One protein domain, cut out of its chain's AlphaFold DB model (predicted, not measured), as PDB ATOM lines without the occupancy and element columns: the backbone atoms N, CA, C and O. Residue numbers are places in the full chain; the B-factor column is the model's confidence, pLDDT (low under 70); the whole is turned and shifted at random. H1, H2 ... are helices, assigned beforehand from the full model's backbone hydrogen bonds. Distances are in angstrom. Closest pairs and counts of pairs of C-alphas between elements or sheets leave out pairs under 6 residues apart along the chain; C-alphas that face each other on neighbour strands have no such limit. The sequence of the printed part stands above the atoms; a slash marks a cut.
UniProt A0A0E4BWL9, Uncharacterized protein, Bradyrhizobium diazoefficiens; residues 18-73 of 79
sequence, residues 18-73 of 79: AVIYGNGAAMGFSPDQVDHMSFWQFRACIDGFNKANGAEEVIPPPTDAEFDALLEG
ATOM      1  N   ALA A  18     -11.382 -87.136   9.339       85.38
ATOM      2  CA  ALA A  18     -11.009 -88.535   9.532       85.38
ATOM      3  C   ALA A  18     -10.602 -88.814  10.988       85.38
ATOM      4  O   ALA A  18     -10.918 -89.877  11.521       85.38
ATOM      5  N   VAL A  19      -9.966 -87.846  11.657       86.50
ATOM      6  CA  VAL A  19      -9.608 -87.950  13.080       86.50
ATOM      7  C   VAL A  19     -10.859 -87.913  13.957       86.50
ATOM      8  O   VAL A  19     -10.960 -88.683  14.908       86.50
ATOM      9  N   ILE A  20     -11.839 -87.070  13.624       89.06
ATOM     10  CA  ILE A  20     -13.095 -86.968  14.382       89.06
ATOM     11  C   ILE A  20     -13.882 -88.274  14.301       89.06
ATOM     12  O   ILE A  20     -14.190 -88.869  15.334       89.06
ATOM     13  N   TYR A  21     -14.162 -88.768  13.096       91.31
ATOM     14  CA  TYR A  21     -14.896 -90.024  12.950       91.31
ATOM     15  C   TYR A  21     -14.091 -91.226  13.457       91.31
ATOM     16  O   TYR A  21     -14.672 -92.136  14.041       91.31
ATOM     17  N   GLY A  22     -12.762 -91.213  13.312       91.81
ATOM     18  CA  GLY A  22     -11.881 -92.245  13.861       91.81
ATOM     19  C   GLY A  22     -11.954 -92.332  15.388       91.81
ATOM     20  O   GLY A  22     -12.144 -93.417  15.935       91.81
ATOM     21  N   ASN A  23     -11.890 -91.190  16.076       91.44
ATOM     22  CA  ASN A  23     -12.062 -91.130  17.528       91.44
ATOM     23  C   ASN A  23     -13.481 -91.548  17.940       91.44
ATOM     24  O   ASN A  23     -13.650 -92.267  18.922       91.44
ATOM     25  N   GLY A  24     -14.499 -91.151  17.171       92.88
ATOM     26  CA  GLY A  24     -15.877 -91.596  17.375       92.88
ATOM     27  C   GLY A  24     -16.012 -93.116  17.317       92.88
ATOM     28  O   GLY A  24     -16.557 -93.714  18.240       92.88
ATOM     29  N   ALA A  25     -15.435 -93.746  16.292       92.94
ATOM     30  CA  ALA A  25     -15.442 -95.196  16.133       92.94
ATOM     31  C   ALA A  25     -14.702 -95.917  17.273       92.94
ATOM     32  O   ALA A  25     -15.191 -96.930  17.767       92.94
ATOM     33  N   ALA A  26     -13.567 -95.380  17.736       91.62
ATOM     34  CA  ALA A  26     -12.833 -95.929  18.881       91.62
ATOM     35  C   ALA A  26     -13.653 -95.890  20.186       91.62
ATOM     36  O   ALA A  26     -13.548 -96.798  21.006       91.62
ATOM     37  N   MET A  27     -14.506 -94.873  20.348       93.75
ATOM     38  CA  MET A  27     -15.455 -94.761  21.461       93.75
ATOM     39  C   MET A  27     -16.744 -95.578  21.254       93.75
ATOM     40  O   MET A  27     -17.559 -95.673  22.169       93.75
ATOM     41  N   GLY A  28     -16.942 -96.175  20.072       94.69
ATOM     42  CA  GLY A  28     -18.123 -96.972  19.729       94.69
ATOM     43  C   GLY A  28     -19.297 -96.182  19.140       94.69
ATOM     44  O   GLY A  28     -20.400 -96.720  19.059       94.69
ATOM     45  N   PHE A  29     -19.091 -94.932  18.719       95.12
ATOM     46  CA  PHE A  29     -20.117 -94.140  18.039       95.12
ATOM     47  C   PHE A  29     -20.184 -94.446  16.540       95.12
ATOM     48  O   PHE A  29     -19.162 -94.661  15.884       95.12
ATOM     49  N   SER A  30     -21.393 -94.405  15.975       95.44
ATOM     50  CA  SER A  30     -21.578 -94.380  14.522       95.44
ATOM     51  C   SER A  30     -21.260 -92.988  13.949       95.44
ATOM     52  O   SER A  30     -21.349 -91.991  14.671       95.44
ATOM     53  N   PRO A  31     -20.941 -92.877  12.644       93.12
ATOM     54  CA  PRO A  31     -20.736 -91.578  12.002       93.12
ATOM     55  C   PRO A  31     -21.927 -90.628  12.176       93.12
ATOM     56  O   PRO A  31     -21.721 -89.463  12.498       93.12
ATOM     57  N   ASP A  32     -23.159 -91.136  12.073       95.44
ATOM     58  CA  ASP A  32     -24.372 -90.332  12.263       95.44
ATOM     59  C   ASP A  32     -24.466 -89.769  13.686       95.44
ATOM     60  O   ASP A  32     -24.840 -88.615  13.872       95.44
ATOM     61  N   GLN A  33     -24.109 -90.554  14.708       96.00
ATOM     62  CA  GLN A  33     -24.101 -90.070  16.093       96.00
ATOM     63  C   GLN A  33     -23.078 -88.950  16.288       96.00
ATOM     64  O   GLN A  33     -23.358 -87.988  16.999       96.00
ATOM     65  N   VAL A  34     -21.913 -89.063  15.647       93.00
ATOM     66  CA  VAL A  34     -20.872 -88.028  15.676       93.00
ATOM     67  C   VAL A  34     -21.328 -86.758  14.958       93.00
ATOM     68  O   VAL A  34     -21.106 -85.670  15.477       93.00
ATOM     69  N   ASP A  35     -22.017 -86.890  13.824       93.25
ATOM     70  CA  ASP A  35     -22.508 -85.763  13.021       93.25
ATOM     71  C   ASP A  35     -23.604 -84.945  13.729       93.25
ATOM     72  O   ASP A  35     -23.681 -83.727  13.592       93.25
ATOM     73  N   HIS A  36     -24.418 -85.599  14.565       96.62
ATOM     74  CA  HIS A  36     -25.440 -84.928  15.378       96.62
ATOM     75  C   HIS A  36     -24.878 -84.235  16.633       96.62
ATOM     76  O   HIS A  36     -25.613 -83.513  17.313       96.62
ATOM     77  N   MET A  37     -23.605 -84.451  16.975       95.25
ATOM     78  CA  MET A  37     -22.967 -83.804  18.117       95.25
ATOM     79  C   MET A  37     -22.302 -82.491  17.715       95.25
ATOM     80  O   MET A  37     -21.636 -82.373  16.691       95.25
ATOM     81  N   SER A  38     -22.390 -81.496  18.593       94.69
ATOM     82  CA  SER A  38     -21.495 -80.343  18.508       94.69
ATOM     83  C   SER A  38     -20.051 -80.754  18.810       94.69
ATOM     84  O   SER A  38     -19.801 -81.686  19.583       94.69
ATOM     85  N   PHE A  39     -19.085 -79.990  18.293       89.00
ATOM     86  CA  PHE A  39     -17.664 -80.179  18.611       89.00
ATOM     87  C   PHE A  39     -17.390 -80.240  20.122       89.00
ATOM     88  O   PHE A  39     -16.558 -81.025  20.572       89.00
ATOM     89  N   TRP A  40     -18.120 -79.455  20.918       93.56
ATOM     90  CA  TRP A  40     -17.966 -79.412  22.374       93.56
ATOM     91  C   TRP A  40     -18.502 -80.663  23.069       93.56
ATOM     92  O   TRP A  40     -17.871 -81.170  23.993       93.56
ATOM     93  N   GLN A  41     -19.636 -81.191  22.606       96.81
ATOM     94  CA  GLN A  41     -20.174 -82.456  23.110       96.81
ATOM     95  C   GLN A  41     -19.229 -83.609  22.774       96.81
ATOM     96  O   GLN A  41     -18.884 -84.394  23.654       96.81
ATOM     97  N   PHE A  42     -18.731 -83.652  21.537       95.00
ATOM     98  CA  PHE A  42     -17.769 -84.663  21.121       95.00
ATOM     99  C   PHE A  42     -16.470 -84.595  21.940       95.00
ATOM    100  O   PHE A  42     -15.964 -85.620  22.398       95.00
ATOM    101  N   ARG A  43     -15.964 -83.383  22.211       93.00
ATOM    102  CA  ARG A  43     -14.791 -83.174  23.071       93.00
ATOM    103  C   ARG A  43     -15.003 -83.713  24.488       93.00
ATOM    104  O   ARG A  43     -14.097 -84.362  25.005       93.00
ATOM    105  N   ALA A  44     -16.176 -83.482  25.082       94.88
ATOM    106  CA  ALA A  44     -16.509 -83.981  26.414       94.88
ATOM    107  C   ALA A  44     -16.596 -85.519  26.459       94.88
ATOM    108  O   ALA A  44     -16.162 -86.130  27.435       94.88
ATOM    109  N   CYS A  45     -17.100 -86.160  25.396       94.88
ATOM    110  CA  CYS A  45     -17.074 -87.619  25.270       94.88
ATOM    111  C   CYS A  45     -15.642 -88.163  25.230       94.88
ATOM    112  O   CYS A  45     -15.361 -89.146  25.914       94.88
ATOM    113  N   ILE A  46     -14.734 -87.502  24.501       92.62
ATOM    114  CA  ILE A  46     -13.307 -87.865  24.482       92.62
ATOM    115  C   ILE A  46     -12.707 -87.775  25.890       92.62
ATOM    116  O   ILE A  46     -12.023 -88.702  26.314       92.62
ATOM    117  N   ASP A  47     -12.980 -86.698  26.632       91.31
ATOM    118  CA  ASP A  47     -12.478 -86.549  28.008       91.31
ATOM    119  C   ASP A  47     -12.985 -87.669  28.924       91.31
ATOM    120  O   ASP A  47     -12.201 -88.311  29.622       91.31
ATOM    121  N   GLY A  48     -14.287 -87.959  28.877       92.12
ATOM    122  CA  GLY A  48     -14.879 -89.049  29.651       92.12
ATOM    123  C   GLY A  48     -14.294 -90.417  29.293       92.12
ATOM    124  O   GLY A  48     -13.995 -91.212  30.184       92.12
ATOM    125  N   PHE A  49     -14.088 -90.681  28.000       92.94
ATOM    126  CA  PHE A  49     -13.491 -91.923  27.521       92.94
ATOM    127  C   PHE A  49     -12.036 -92.068  27.974       92.94
ATOM    128  O   PHE A  49     -11.662 -93.121  28.488       92.94
ATOM    129  N   ASN A  50     -11.226 -91.016  27.844       89.31
ATOM    130  CA  ASN A  50      -9.828 -91.028  28.274       89.31
ATOM    131  C   ASN A  50      -9.706 -91.306  29.773       89.31
ATOM    132  O   ASN A  50      -8.936 -92.178  30.179       89.31
ATOM    133  N   LYS A  51     -10.525 -90.629  30.583       87.00
ATOM    134  CA  LYS A  51     -10.578 -90.836  32.029       87.00
ATOM    135  C   LYS A  51     -10.974 -92.264  32.401       87.00
ATOM    136  O   LYS A  51     -10.375 -92.860  33.290       87.00
ATOM    137  N   ALA A  52     -11.973 -92.824  31.723       89.50
ATOM    138  CA  ALA A  52     -12.446 -94.181  31.991       89.50
ATOM    139  C   ALA A  52     -11.424 -95.264  31.602       89.50
ATOM    140  O   ALA A  52     -11.391 -96.318  32.231       89.50
ATOM    141  N   ASN A  53     -10.593 -95.006  30.587       88.62
ATOM    142  CA  ASN A  53      -9.628 -95.970  30.050       88.62
ATOM    143  C   ASN A  53      -8.184 -95.742  30.537       88.62
ATOM    144  O   ASN A  53      -7.265 -96.372  30.022       88.62
ATOM    145  N   GLY A  54      -7.966 -94.853  31.514       80.12
ATOM    146  CA  GLY A  54      -6.637 -94.607  32.089       80.12
ATOM    147  C   GLY A  54      -5.676 -93.841  31.174       80.12
ATOM    148  O   GLY A  54      -4.480 -93.803  31.438       80.12
ATOM    149  N   ALA A  55      -6.174 -93.185  30.123       74.19
ATOM    150  CA  ALA A  55      -5.348 -92.386  29.212       74.19
ATOM    151  C   ALA A  55      -4.898 -91.035  29.814       74.19
ATOM    152  O   ALA A  55      -4.235 -90.250  29.139       74.19
ATOM    153  N   GLU A  56      -5.266 -90.750  31.068       65.56
ATOM    154  CA  GLU A  56      -4.806 -89.582  31.832       65.56
ATOM    155  C   GLU A  56      -3.464 -89.812  32.545       65.56
ATOM    156  O   GLU A  56      -2.969 -88.891  33.196       65.56
ATOM    157  N   GLU A  57      -2.857 -91.002  32.452       65.44
ATOM    158  CA  GLU A  57      -1.564 -91.261  33.086       65.44
ATOM    159  C   GLU A  57      -0.455 -90.474  32.370       65.44
ATOM    160  O   GLU A  57       0.160 -90.913  31.397       65.44
ATOM    161  N   VAL A  58      -0.221 -89.250  32.846       65.38
ATOM    162  CA  VAL A  58       0.942 -88.448  32.482       65.38
ATOM    163  C   VAL A  58       2.141 -89.092  33.161       65.38
ATOM    164  O   VAL A  58       2.486 -88.756  34.292       65.38
ATOM    165  N   ILE A  59       2.757 -90.052  32.476       68.31
ATOM    166  CA  ILE A  59       4.025 -90.620  32.918       68.31
ATOM    167  C   ILE A  59       5.046 -89.473  32.870       68.31
ATOM    168  O   ILE A  59       5.237 -88.887  31.794       68.31
ATOM    169  N   PRO A  60       5.665 -89.091  34.003       73.38
ATOM    170  CA  PRO A  60       6.706 -88.077  33.983       73.38
ATOM    171  C   PRO A  60       7.824 -88.529  33.035       73.38
ATOM    172  O   PRO A  60       8.094 -89.731  32.936       73.38
ATOM    173  N   PRO A  61       8.467 -87.596  32.310       75.25
ATOM    174  CA  PRO A  61       9.603 -87.959  31.479       75.25
ATOM    175  C   PRO A  61      10.656 -88.665  32.352       75.25
ATOM    176  O   PRO A  61      10.901 -88.206  33.472       75.25
ATOM    177  N   PRO A  62      11.248 -89.775  31.874       78.75
ATOM    178  CA  PRO A  62      12.268 -90.494  32.626       78.75
ATOM    179  C   PRO A  62      13.439 -89.562  32.934       78.75
ATOM    180  O   PRO A  62      13.780 -88.686  32.136       78.75
ATOM    181  N   THR A  63      14.065 -89.759  34.088       83.44
ATOM    182  CA  THR A  63      15.352 -89.128  34.391       83.44
ATOM    183  C   THR A  63      16.414 -89.585  33.390       83.44
ATOM    184  O   THR A  63      16.288 -90.657  32.797       83.44
ATOM    185  N   ASP A  64      17.495 -88.818  33.226       83.75
ATOM    186  CA  ASP A  64      18.590 -89.177  32.305       83.75
ATOM    187  C   ASP A  64      19.117 -90.603  32.566       83.75
ATOM    188  O   ASP A  64      19.327 -91.377  31.638       83.75
ATOM    189  N   ALA A  65      19.220 -90.999  33.840       81.62
ATOM    190  CA  ALA A  65      19.647 -92.340  34.235       81.62
ATOM    191  C   ALA A  65      18.639 -93.445  33.857       81.62
ATOM    192  O   ALA A  65      19.037 -94.554  33.499       81.62
ATOM    193  N   GLU A  66      17.335 -93.169  33.936       80.00
ATOM    194  CA  GLU A  66      16.284 -94.101  33.502       80.00
ATOM    195  C   GLU A  66      16.212 -94.186  31.976       80.00
ATOM    196  O   GLU A  66      15.997 -95.263  31.424       80.00
ATOM    197  N   PHE A  67      16.441 -93.069  31.286       80.94
ATOM    198  CA  PHE A  67      16.523 -93.018  29.833       80.94
ATOM    199  C   PHE A  67      17.721 -93.823  29.307       80.94
ATOM    200  O   PHE A  67      17.554 -94.656  28.414       80.94
ATOM    201  N   ASP A  68      18.897 -93.652  29.913       86.12
ATOM    202  CA  ASP A  68      20.096 -94.430  29.592       86.12
ATOM    203  C   ASP A  68      19.875 -95.927  29.860       86.12
ATOM    204  O   ASP A  68      20.187 -96.773  29.020       86.12
ATOM    205  N   ALA A  69      19.236 -96.277  30.981       81.00
ATOM    206  CA  ALA A  69      18.897 -97.663  31.300       81.00
ATOM    207  C   ALA A  69      17.932 -98.302  30.277       81.00
ATOM    208  O   ALA A  69      18.081 -99.485  29.956       81.00
ATOM    209  N   LEU A  70      16.985 -97.534  29.722       80.56
ATOM    210  CA  LEU A  70      16.099 -97.991  28.644       80.56
ATOM    211  C   LEU A  70      16.859 -98.231  27.332       80.56
ATOM    212  O   LEU A  70      16.582 -99.216  26.644       80.56
ATOM    213  N   LEU A  71      17.828 -97.375  26.991       83.25
ATOM    214  CA  LEU A  71      18.681 -97.555  25.809       83.25
ATOM    215  C   LEU A  71      19.586 -98.787  25.926       83.25
ATOM    216  O   LEU A  71      19.854 -99.460  24.931       83.25
ATOM    217  N   GLU A  72      20.007 -99.118  27.145       85.69
ATOM    218  CA  GLU A  72      20.795-100.311  27.461       85.69
ATOM    219  C   GLU A  72      19.952-101.596  27.579       85.69
ATOM    220  O   GLU A  72      20.500-102.678  27.798       85.69
ATOM    221  N   GLY A  73      18.625-101.509  27.422       72.69
ATOM    222  CA  GLY A  73      17.717-102.659  27.476       72.69
ATOM    223  C   GLY A  73      17.480-103.206  28.887       72.69
ATOM    224  O   GLY A  73      17.142-104.379  29.052       72.69
TER     225      GLY A  73
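Overview. This is residues 18 to 73 of the 79 residues of an uncharacterized protein of Bradyrhizobium diazoefficiens (UniProt A0A0E4BWL9). Three helices, H1, H2 and H3, make a small loose head at one end, and a long stretched link leads from it to a lone helix, H4, at the far end. This arm makes the length, and residues 63 to 69 stand free. The printed part has 56 residues with four named helices, H1 to H4 in chain order, and no named strand: all helix. It is extended, with a radius of gyration of the C-alphas of 17.1 A and spans of 49 by 18 by 16 A.

Along the chain. H1, residues 18 to 26, begins at C-alpha 18 (-11.009, -88.535, 9.532) and is 12.1 A long. H2 is residues 31 to 35, 6.2 A. H3, residues 39 to 52, is 20.1 A. H4, residues 64 to 71, is 10.6 A and ends at C-alpha 71 (18.681, -97.555, 25.809).

Arrangement. H1 and H2 touch; their closest C-alphas, Tyr 21 and Pro 31, are 6.1 A apart. H1 and H3 are close but not clearly touching, closest at the C-alphas of Asn 23 and Ile 46, 7.8 A, with a steep tilt of 43 degrees, the same way. H4 is apart from H1, H2 and H3. In H1, H2, H3 and H4 every O i to N i+4 pair is within hydrogen-bond range.

Size, cuts and confidence. The C-alphas farthest apart, His 36 and Glu 72, are 50.2 A apart. The printed part has no cut. The link H3 to H4 is long, 11 residues; pLDDT is under 70 at residues 56 to 59.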